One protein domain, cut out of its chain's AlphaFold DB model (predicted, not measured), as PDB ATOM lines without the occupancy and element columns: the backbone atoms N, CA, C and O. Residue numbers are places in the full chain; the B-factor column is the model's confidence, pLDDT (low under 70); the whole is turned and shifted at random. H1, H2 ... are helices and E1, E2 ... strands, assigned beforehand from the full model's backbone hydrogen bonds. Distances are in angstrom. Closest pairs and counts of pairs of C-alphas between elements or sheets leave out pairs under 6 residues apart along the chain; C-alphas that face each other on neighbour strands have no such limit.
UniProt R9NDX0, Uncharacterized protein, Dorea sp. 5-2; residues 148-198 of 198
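Overview. This is residues 148 to 198 of the 198 residues of an uncharacterized protein of Dorea sp. 5-2 (UniProt R9NDX0). One helix, H1, and one two-stranded hairpin, E1 and E2, make a flat, loose shape: the open end of the hairpin comes near residues 158 to 166 of H1, and its tip points away from the helix. Residues 186 to 191 at that tip stick out at one end, and residues 148 to 157, of which 154 to 157 belong to H1, stick out at the other. The printed part has 51 residues with one named helix and two named strands, in the order H1, E1, E2; the sheet's order is E1 - E2, antiparallel, and the class is mixed. The whole is loose, with a radius of gyration of the C-alphas of 14.0 A and spans of 42 by 33 by 8 A.

Arrangement. Start at the hairpin of E1, residues 180 to 187, and E2, residues 190 to 197, whose directions are 152 degrees apart. Look across it for N 185 and O 192, 2.9 A apart, and N 192 and O 185, 3.0 A apart, both within hydrogen-bond range. E2 bends by 55 degrees at residue 194. Go outward to H1, residues 154 to 171: its closest C-alphas to E2 are those of Ile 162 and Leu 196, 7.8 A apart. H1 and E1 are near each other, with 5 pairs of C-alphas within 10 A. In H1 every O i to N i+4 pair is within hydrogen-bond range.

Along the chain. Find C-alpha 180 at (-7.339, -45.241, -12.951); from there E1 runs 17.9 A to C-alpha 187. E2 runs 18.5 A from C-alpha 190 to C-alpha 197 at (-8.061, -40.171, -11.250). H1 runs 26.1 A from C-alpha 154 at (-5.355, -36.812, -31.464) to C-alpha 171.

Size, cuts and confidence. The two C-alphas farthest apart, of Glu 148 and Glu 188, are 43.0 A apart. The printed part has no cut; the link E1 to E2 is tight and the link H1 to E1 is short. Mean pLDDT of the printed part is 75.6; residues 148 to 152, 154, 173 to 176 and 180 are under 70.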
ATOM      1  N   GLU A 148       8.573 -38.299 -35.340       60.09
ATOM      2  CA  GLU A 148       8.122 -37.218 -36.245       60.09
ATOM      3  C   GLU A 148       7.381 -37.725 -37.511       60.09
ATOM      4  O   GLU A 148       7.955 -37.889 -38.587       60.09
ATOM      5  N   LYS A 149       6.070 -37.962 -37.394       65.38
ATOM      6  CA  LYS A 149       5.173 -38.370 -38.479       65.38
ATOM      7  C   LYS A 149       4.403 -37.160 -38.991       65.38
ATOM      8  O   LYS A 149       4.002 -36.285 -38.230       65.38
ATOM      9  N   ALA A 150       4.135 -37.142 -40.297       54.97
ATOM     10  CA  ALA A 150       3.416 -36.049 -40.953       54.97
ATOM     11  C   ALA A 150       1.975 -35.858 -40.439       54.97
ATOM     12  O   ALA A 150       1.394 -34.787 -40.616       54.97
ATOM     13  N   LYS A 151       1.388 -36.892 -39.821       59.09
ATOM     14  CA  LYS A 151       0.071 -36.856 -39.179       59.09
ATOM     15  C   LYS A 151       0.076 -37.744 -37.940       59.09
ATOM     16  O   LYS A 151       0.508 -38.891 -38.015       59.09
ATOM     17  N   TYR A 152      -0.469 -37.217 -36.854       65.38
ATOM     18  CA  TYR A 152      -0.833 -37.979 -35.666       65.38
ATOM     19  C   TYR A 152      -2.340 -37.917 -35.482       65.38
ATOM     20  O   TYR A 152      -2.963 -36.905 -35.814       65.38
ATOM     21  N   VAL A 153      -2.913 -38.995 -34.955       71.62
ATOM     22  CA  VAL A 153      -4.285 -38.976 -34.454       71.62
ATOM     23  C   VAL A 153      -4.259 -38.350 -33.060       71.62
ATOM     24  O   VAL A 153      -3.342 -38.596 -32.280       71.62
ATOM     25  N   GLU A 154      -5.249 -37.519 -32.748       66.75
ATOM     26  CA  GLU A 154      -5.355 -36.812 -31.464       66.75
ATOM     27  C   GLU A 154      -5.303 -37.767 -30.260       66.75
ATOM     28  O   GLU A 154      -4.579 -37.508 -29.298       66.75
ATOM     29  N   SER A 155      -5.942 -38.934 -30.384       74.31
ATOM     30  CA  SER A 155      -5.919 -40.007 -29.382       74.31
ATOM     31  C   SER A 155      -4.511 -40.489 -29.029       74.31
ATOM     32  O   SER A 155      -4.251 -40.864 -27.884       74.31
ATOM     33  N   ASP A 156      -3.594 -40.497 -29.999       75.38
ATOM     34  CA  ASP A 156      -2.225 -40.979 -29.802       75.38
ATOM     35  C   ASP A 156      -1.415 -39.961 -28.996       75.38
ATOM     36  O   ASP A 156      -0.660 -40.330 -28.093       75.38
ATOM     37  N   LEU A 157      -1.613 -38.670 -29.289       75.75
ATOM     38  CA  LEU A 157      -0.966 -37.574 -28.572       75.75
ATOM     39  C   LEU A 157      -1.469 -37.504 -27.125       75.75
ATOM     40  O   LEU A 157      -0.664 -37.470 -26.196       75.75
ATOM     41  N   GLU A 158      -2.788 -37.547 -26.936       75.94
ATOM     42  CA  GLU A 158      -3.434 -37.560 -25.620       75.94
ATOM     43  C   GLU A 158      -2.923 -38.737 -24.776       75.94
ATOM     44  O   GLU A 158      -2.469 -38.566 -23.644       75.94
ATOM     45  N   THR A 159      -2.886 -39.932 -25.371       80.56
ATOM     46  CA  THR A 159      -2.344 -41.141 -24.740       80.56
ATOM     47  C   THR A 159      -0.894 -40.964 -24.313       80.56
ATOM     48  O   THR A 159      -0.534 -41.351 -23.199       80.56
ATOM     49  N   ALA A 160      -0.050 -40.378 -25.162       83.19
ATOM     50  CA  ALA A 160       1.351 -40.158 -24.834       83.19
ATOM     51  C   ALA A 160       1.528 -39.156 -23.679       83.19
ATOM     52  O   ALA A 160       2.353 -39.390 -22.790       83.19
ATOM     53  N   ILE A 161       0.735 -38.078 -23.659       81.69
ATOM     54  CA  ILE A 161       0.744 -37.073 -22.584       81.69
ATOM     55  C   ILE A 161       0.318 -37.717 -21.261       81.69
ATOM     56  O   ILE A 161       1.044 -37.617 -20.268       81.69
ATOM     57  N   ILE A 162      -0.803 -38.443 -21.259       81.50
ATOM     58  CA  ILE A 162      -1.324 -39.142 -20.078       81.50
ATOM     59  C   ILE A 162      -0.300 -40.145 -19.537       81.50
ATOM     60  O   ILE A 162      -0.040 -40.174 -18.336       81.50
ATOM     61  N   ASN A 163       0.355 -40.917 -20.410       83.44
ATOM     62  CA  ASN A 163       1.374 -41.884 -19.999       83.44
ATOM     63  C   ASN A 163       2.576 -41.220 -19.305       83.44
ATOM     64  O   ASN A 163       3.127 -41.775 -18.349       83.44
ATOM     65  N   LYS A 164       3.013 -40.048 -19.781       83.50
ATOM     66  CA  LYS A 164       4.120 -39.293 -19.170       83.50
ATOM     67  C   LYS A 164       3.714 -38.676 -17.836       83.50
ATOM     68  O   LYS A 164       4.481 -38.783 -16.883       83.50
ATOM     69  N   LEU A 165       2.510 -38.108 -17.749       80.81
ATOM     70  CA  LEU A 165       1.954 -37.588 -16.497       80.81
ATOM     71  C   LEU A 165       1.789 -38.692 -15.449       80.81
ATOM     72  O   LEU A 165       2.196 -38.509 -14.307       80.81
ATOM     73  N   GLN A 166       1.284 -39.866 -15.836       79.88
ATOM     74  CA  GLN A 166       1.162 -41.015 -14.940       79.88
ATOM     75  C   GLN A 166       2.523 -41.441 -14.373       79.88
ATOM     76  O   GLN A 166       2.650 -41.638 -13.167       79.88
ATOM     77  N   LYS A 167       3.558 -41.560 -15.220       82.00
ATOM     78  CA  LYS A 167       4.920 -41.882 -14.758       82.00
ATOM     79  C   LYS A 167       5.454 -40.826 -13.791       82.00
ATOM     80  O   LYS A 167       5.947 -41.184 -12.730       82.00
ATOM     81  N   PHE A 168       5.292 -39.548 -14.126       82.50
ATOM     82  CA  PHE A 168       5.712 -38.436 -13.276       82.50
ATOM     83  C   PHE A 168       5.032 -38.462 -11.897       82.50
ATOM     84  O   PHE A 168       5.696 -38.299 -10.877       82.50
ATOM     85  N   LEU A 169       3.723 -38.731 -11.849       78.38
ATOM     86  CA  LEU A 169       2.970 -38.837 -10.595       78.38
ATOM     87  C   LEU A 169       3.407 -40.039  -9.745       78.38
ATOM     88  O   LEU A 169       3.497 -39.917  -8.527       78.38
ATOM     89  N   LEU A 170       3.732 -41.178 -10.367       79.81
ATOM     90  CA  LEU A 170       4.283 -42.340  -9.657       79.81
ATOM     91  C   LEU A 170       5.693 -42.067  -9.101       79.81
ATOM     92  O   LEU A 170       6.028 -42.546  -8.018       79.81
ATOM     93  N   GLU A 171       6.508 -41.286  -9.815       83.19
ATOM     94  CA  GLU A 171       7.852 -40.872  -9.379       83.19
ATOM     95  C   GLU A 171       7.825 -39.852  -8.222       83.19
ATOM     96  O   GLU A 171       8.771 -39.795  -7.436       83.19
ATOM     97  N   LEU A 172       6.736 -39.089  -8.062       79.00
ATOM     98  CA  LEU A 172       6.546 -38.079  -7.005       79.00
ATOM     99  C   LEU A 172       6.375 -38.668  -5.587       79.00
ATOM    100  O   LEU A 172       6.539 -37.951  -4.598       79.00
ATOM    101  N   GLY A 173       6.116 -39.973  -5.462       69.56
ATOM    102  CA  GLY A 173       6.155 -40.696  -4.188       69.56
ATOM    103  C   GLY A 173       4.871 -40.627  -3.344       69.56
ATOM    104  O   GLY A 173       3.775 -40.373  -3.839       69.56
ATOM    105  N   LYS A 174       4.994 -40.936  -2.040       61.72
ATOM    106  CA  LYS A 174       3.862 -41.123  -1.107       61.72
ATOM    107  C   LYS A 174       3.100 -39.809  -0.871       61.72
ATOM    108  O   LYS A 174       3.438 -39.046   0.027       61.72
ATOM    109  N   GLY A 175       2.068 -39.582  -1.678       68.12
ATOM    110  CA  GLY A 175       1.205 -38.395  -1.663       68.12
ATOM    111  C   GLY A 175       0.307 -38.286  -2.898       68.12
ATOM    112  O   GLY A 175      -0.696 -37.587  -2.850       68.12
ATOM    113  N   TYR A 176       0.632 -39.024  -3.965       68.81
ATOM    114  CA  TYR A 176      -0.149 -39.115  -5.196       68.81
ATOM    115  C   TYR A 176      -0.436 -40.599  -5.471       68.81
ATOM    116  O   TYR A 176       0.503 -41.386  -5.612       68.81
ATOM    117  N   LEU A 177      -1.710 -41.010  -5.488       70.19
ATOM    118  CA  LEU A 177      -2.104 -42.398  -5.751       70.19
ATOM    119  C   LEU A 177      -2.840 -42.457  -7.083       70.19
ATOM    120  O   LEU A 177      -4.040 -42.247  -7.140       70.19
ATOM    121  N   PHE A 178      -2.138 -42.818  -8.153       72.25
ATOM    122  CA  PHE A 178      -2.797 -43.071  -9.430       72.25
ATOM    123  C   PHE A 178      -3.781 -44.253  -9.306       72.25
ATOM    124  O   PHE A 178      -3.349 -45.386  -9.085       72.25
ATOM    125  N   GLU A 179      -5.087 -43.993  -9.448       71.94
ATOM    126  CA  GLU A 179      -6.143 -45.005  -9.299       71.94
ATOM    127  C   GLU A 179      -6.536 -45.612 -10.653       71.94
ATOM    128  O   GLU A 179      -6.514 -46.832 -10.818       71.94
ATOM    129  N   ALA A 180      -6.900 -44.780 -11.635       69.38
ATOM    130  CA  ALA A 180      -7.339 -45.241 -12.951       69.38
ATOM    131  C   ALA A 180      -7.264 -44.146 -14.030       69.38
ATOM    132  O   ALA A 180      -7.359 -42.951 -13.748       69.38
ATOM    133  N   ARG A 181      -7.162 -44.584 -15.292       77.25
ATOM    134  CA  ARG A 181      -7.293 -43.758 -16.505       77.25
ATOM    135  C   ARG A 181      -8.684 -43.932 -17.117       77.25
ATOM    136  O   ARG A 181      -9.181 -45.057 -17.131       77.25
ATOM    137  N   GLN A 182      -9.265 -42.857 -17.662       76.69
ATOM    138  CA  GLN A 182     -10.592 -42.867 -18.308       76.69
ATOM    139  C   GLN A 182     -11.655 -43.563 -17.441       76.69
ATOM    140  O   GLN A 182     -12.414 -44.422 -17.899       76.69
ATOM    141  N   LYS A 183     -11.683 -43.218 -16.147       81.19
ATOM    142  CA  LYS A 183     -12.595 -43.838 -15.185       81.19
ATOM    143  C   LYS A 183     -14.016 -43.435 -15.551       81.19
ATOM    144  O   LYS A 183     -14.386 -42.265 -15.452       81.19
ATOM    145  N   ARG A 184     -14.806 -44.418 -15.979       82.06
ATOM    146  CA  ARG A 184     -16.234 -44.227 -16.202       82.06
ATOM    147  C   ARG A 184     -16.916 -44.046 -14.852       82.06
ATOM    148  O   ARG A 184     -16.803 -44.916 -13.989       82.06
ATOM    149  N   PHE A 185     -17.660 -42.961 -14.698       84.75
ATOM    150  CA  PHE A 185     -18.620 -42.814 -13.611       84.75
ATOM    151  C   PHE A 185     -19.975 -42.401 -14.175       84.75
ATOM    152  O   PHE A 185     -20.068 -41.802 -15.246       84.75
ATOM    153  N   THR A 186     -21.031 -42.806 -13.477       85.62
ATOM    154  CA  THR A 186     -22.409 -42.513 -13.880       85.62
ATOM    155  C   THR A 186     -22.984 -41.520 -12.886       85.62
ATOM    156  O   THR A 186     -22.873 -41.749 -11.679       85.62
ATOM    157  N   PHE A 187     -23.573 -40.434 -13.373       84.19
ATOM    158  CA  PHE A 187     -24.257 -39.443 -12.546       84.19
ATOM    159  C   PHE A 187     -25.563 -39.048 -13.227       84.19
ATOM    160  O   PHE A 187     -25.546 -38.736 -14.411       84.19
ATOM    161  N   GLU A 188     -26.676 -39.117 -12.490       73.88
ATOM    162  CA  GLU A 188     -28.024 -38.781 -12.992       73.88
ATOM    163  C   GLU A 188     -28.350 -39.414 -14.362       73.88
ATOM    164  O   GLU A 188     -28.904 -38.770 -15.239       73.88
ATOM    165  N   GLU A 189     -28.003 -40.700 -14.527       81.81
ATOM    166  CA  GLU A 189     -28.203 -41.518 -15.745       81.81
ATOM    167  C   GLU A 189     -27.264 -41.223 -16.933       81.81
ATOM    168  O   GLU A 189     -27.215 -42.014 -17.879       81.81
ATOM    169  N   ASP A 190     -26.415 -40.199 -16.839       75.25
ATOM    170  CA  ASP A 190     -25.397 -39.885 -17.841       75.25
ATOM    171  C   ASP A 190     -24.044 -40.543 -17.538       75.25
ATOM    172  O   ASP A 190     -23.630 -40.720 -16.386       75.25
ATOM    173  N   ASN A 191     -23.326 -40.911 -18.605       83.44
ATOM    174  CA  ASN A 191     -22.012 -41.544 -18.522       83.44
ATOM    175  C   ASN A 191     -20.904 -40.535 -18.806       83.44
ATOM    176  O   ASN A 191     -20.801 -40.018 -19.917       83.44
ATOM    177  N   TYR A 192     -20.029 -40.344 -17.825       81.75
ATOM    178  CA  TYR A 192     -18.880 -39.453 -17.916       81.75
ATOM    179  C   TYR A 192     -17.583 -40.250 -17.802       81.75
ATOM    180  O   TYR A 192     -17.511 -41.267 -17.105       81.75
ATOM    181  N   TYR A 193     -16.544 -39.773 -18.480       79.81
ATOM    182  CA  TYR A 193     -15.206 -40.351 -18.446       79.81
ATOM    183  C   TYR A 193     -14.251 -39.320 -17.860       79.81
ATOM    184  O   TYR A 193     -14.157 -38.207 -18.365       79.81
ATOM    185  N   VAL A 194     -13.568 -39.686 -16.777       78.69
ATOM    186  CA  VAL A 194     -12.527 -38.843 -16.176       78.69
ATOM    187  C   VAL A 194     -11.175 -39.279 -16.718       78.69
ATOM    188  O   VAL A 194     -10.788 -40.430 -16.519       78.69
ATOM    189  N   ASP A 195     -10.452 -38.367 -17.365       71.69
ATOM    190  CA  ASP A 195      -9.182 -38.669 -18.039       71.69
ATOM    191  C   ASP A 195      -8.141 -39.286 -17.093       71.69
ATOM    192  O   ASP A 195      -7.532 -40.311 -17.417       71.69
ATOM    193  N   LEU A 196      -7.998 -38.724 -15.889       73.31
ATOM    194  CA  LEU A 196      -7.104 -39.206 -14.835       73.31
ATOM    195  C   LEU A 196      -7.749 -39.083 -13.453       73.31
ATOM    196  O   LEU A 196      -8.243 -38.017 -13.093       73.31
ATOM    197  N   VAL A 197      -7.664 -40.154 -12.663       73.44
ATOM    198  CA  VAL A 197      -8.061 -40.171 -11.250       73.44
ATOM    199  C   VAL A 197      -6.837 -40.491 -10.395       73.44
ATOM    200  O   VAL A 197      -6.172 -41.507 -10.626       73.44
ATOM    201  N   PHE A 198      -6.524 -39.605  -9.449       74.81
ATOM    202  CA  PHE A 198      -5.349 -39.658  -8.577       74.81
ATOM    203  C   PHE A 198      -5.664 -39.199  -7.148       74.81
ATOM    204  O   PHE A 198      -6.730 -38.566  -6.964       74.81
TER     205      PHE A 198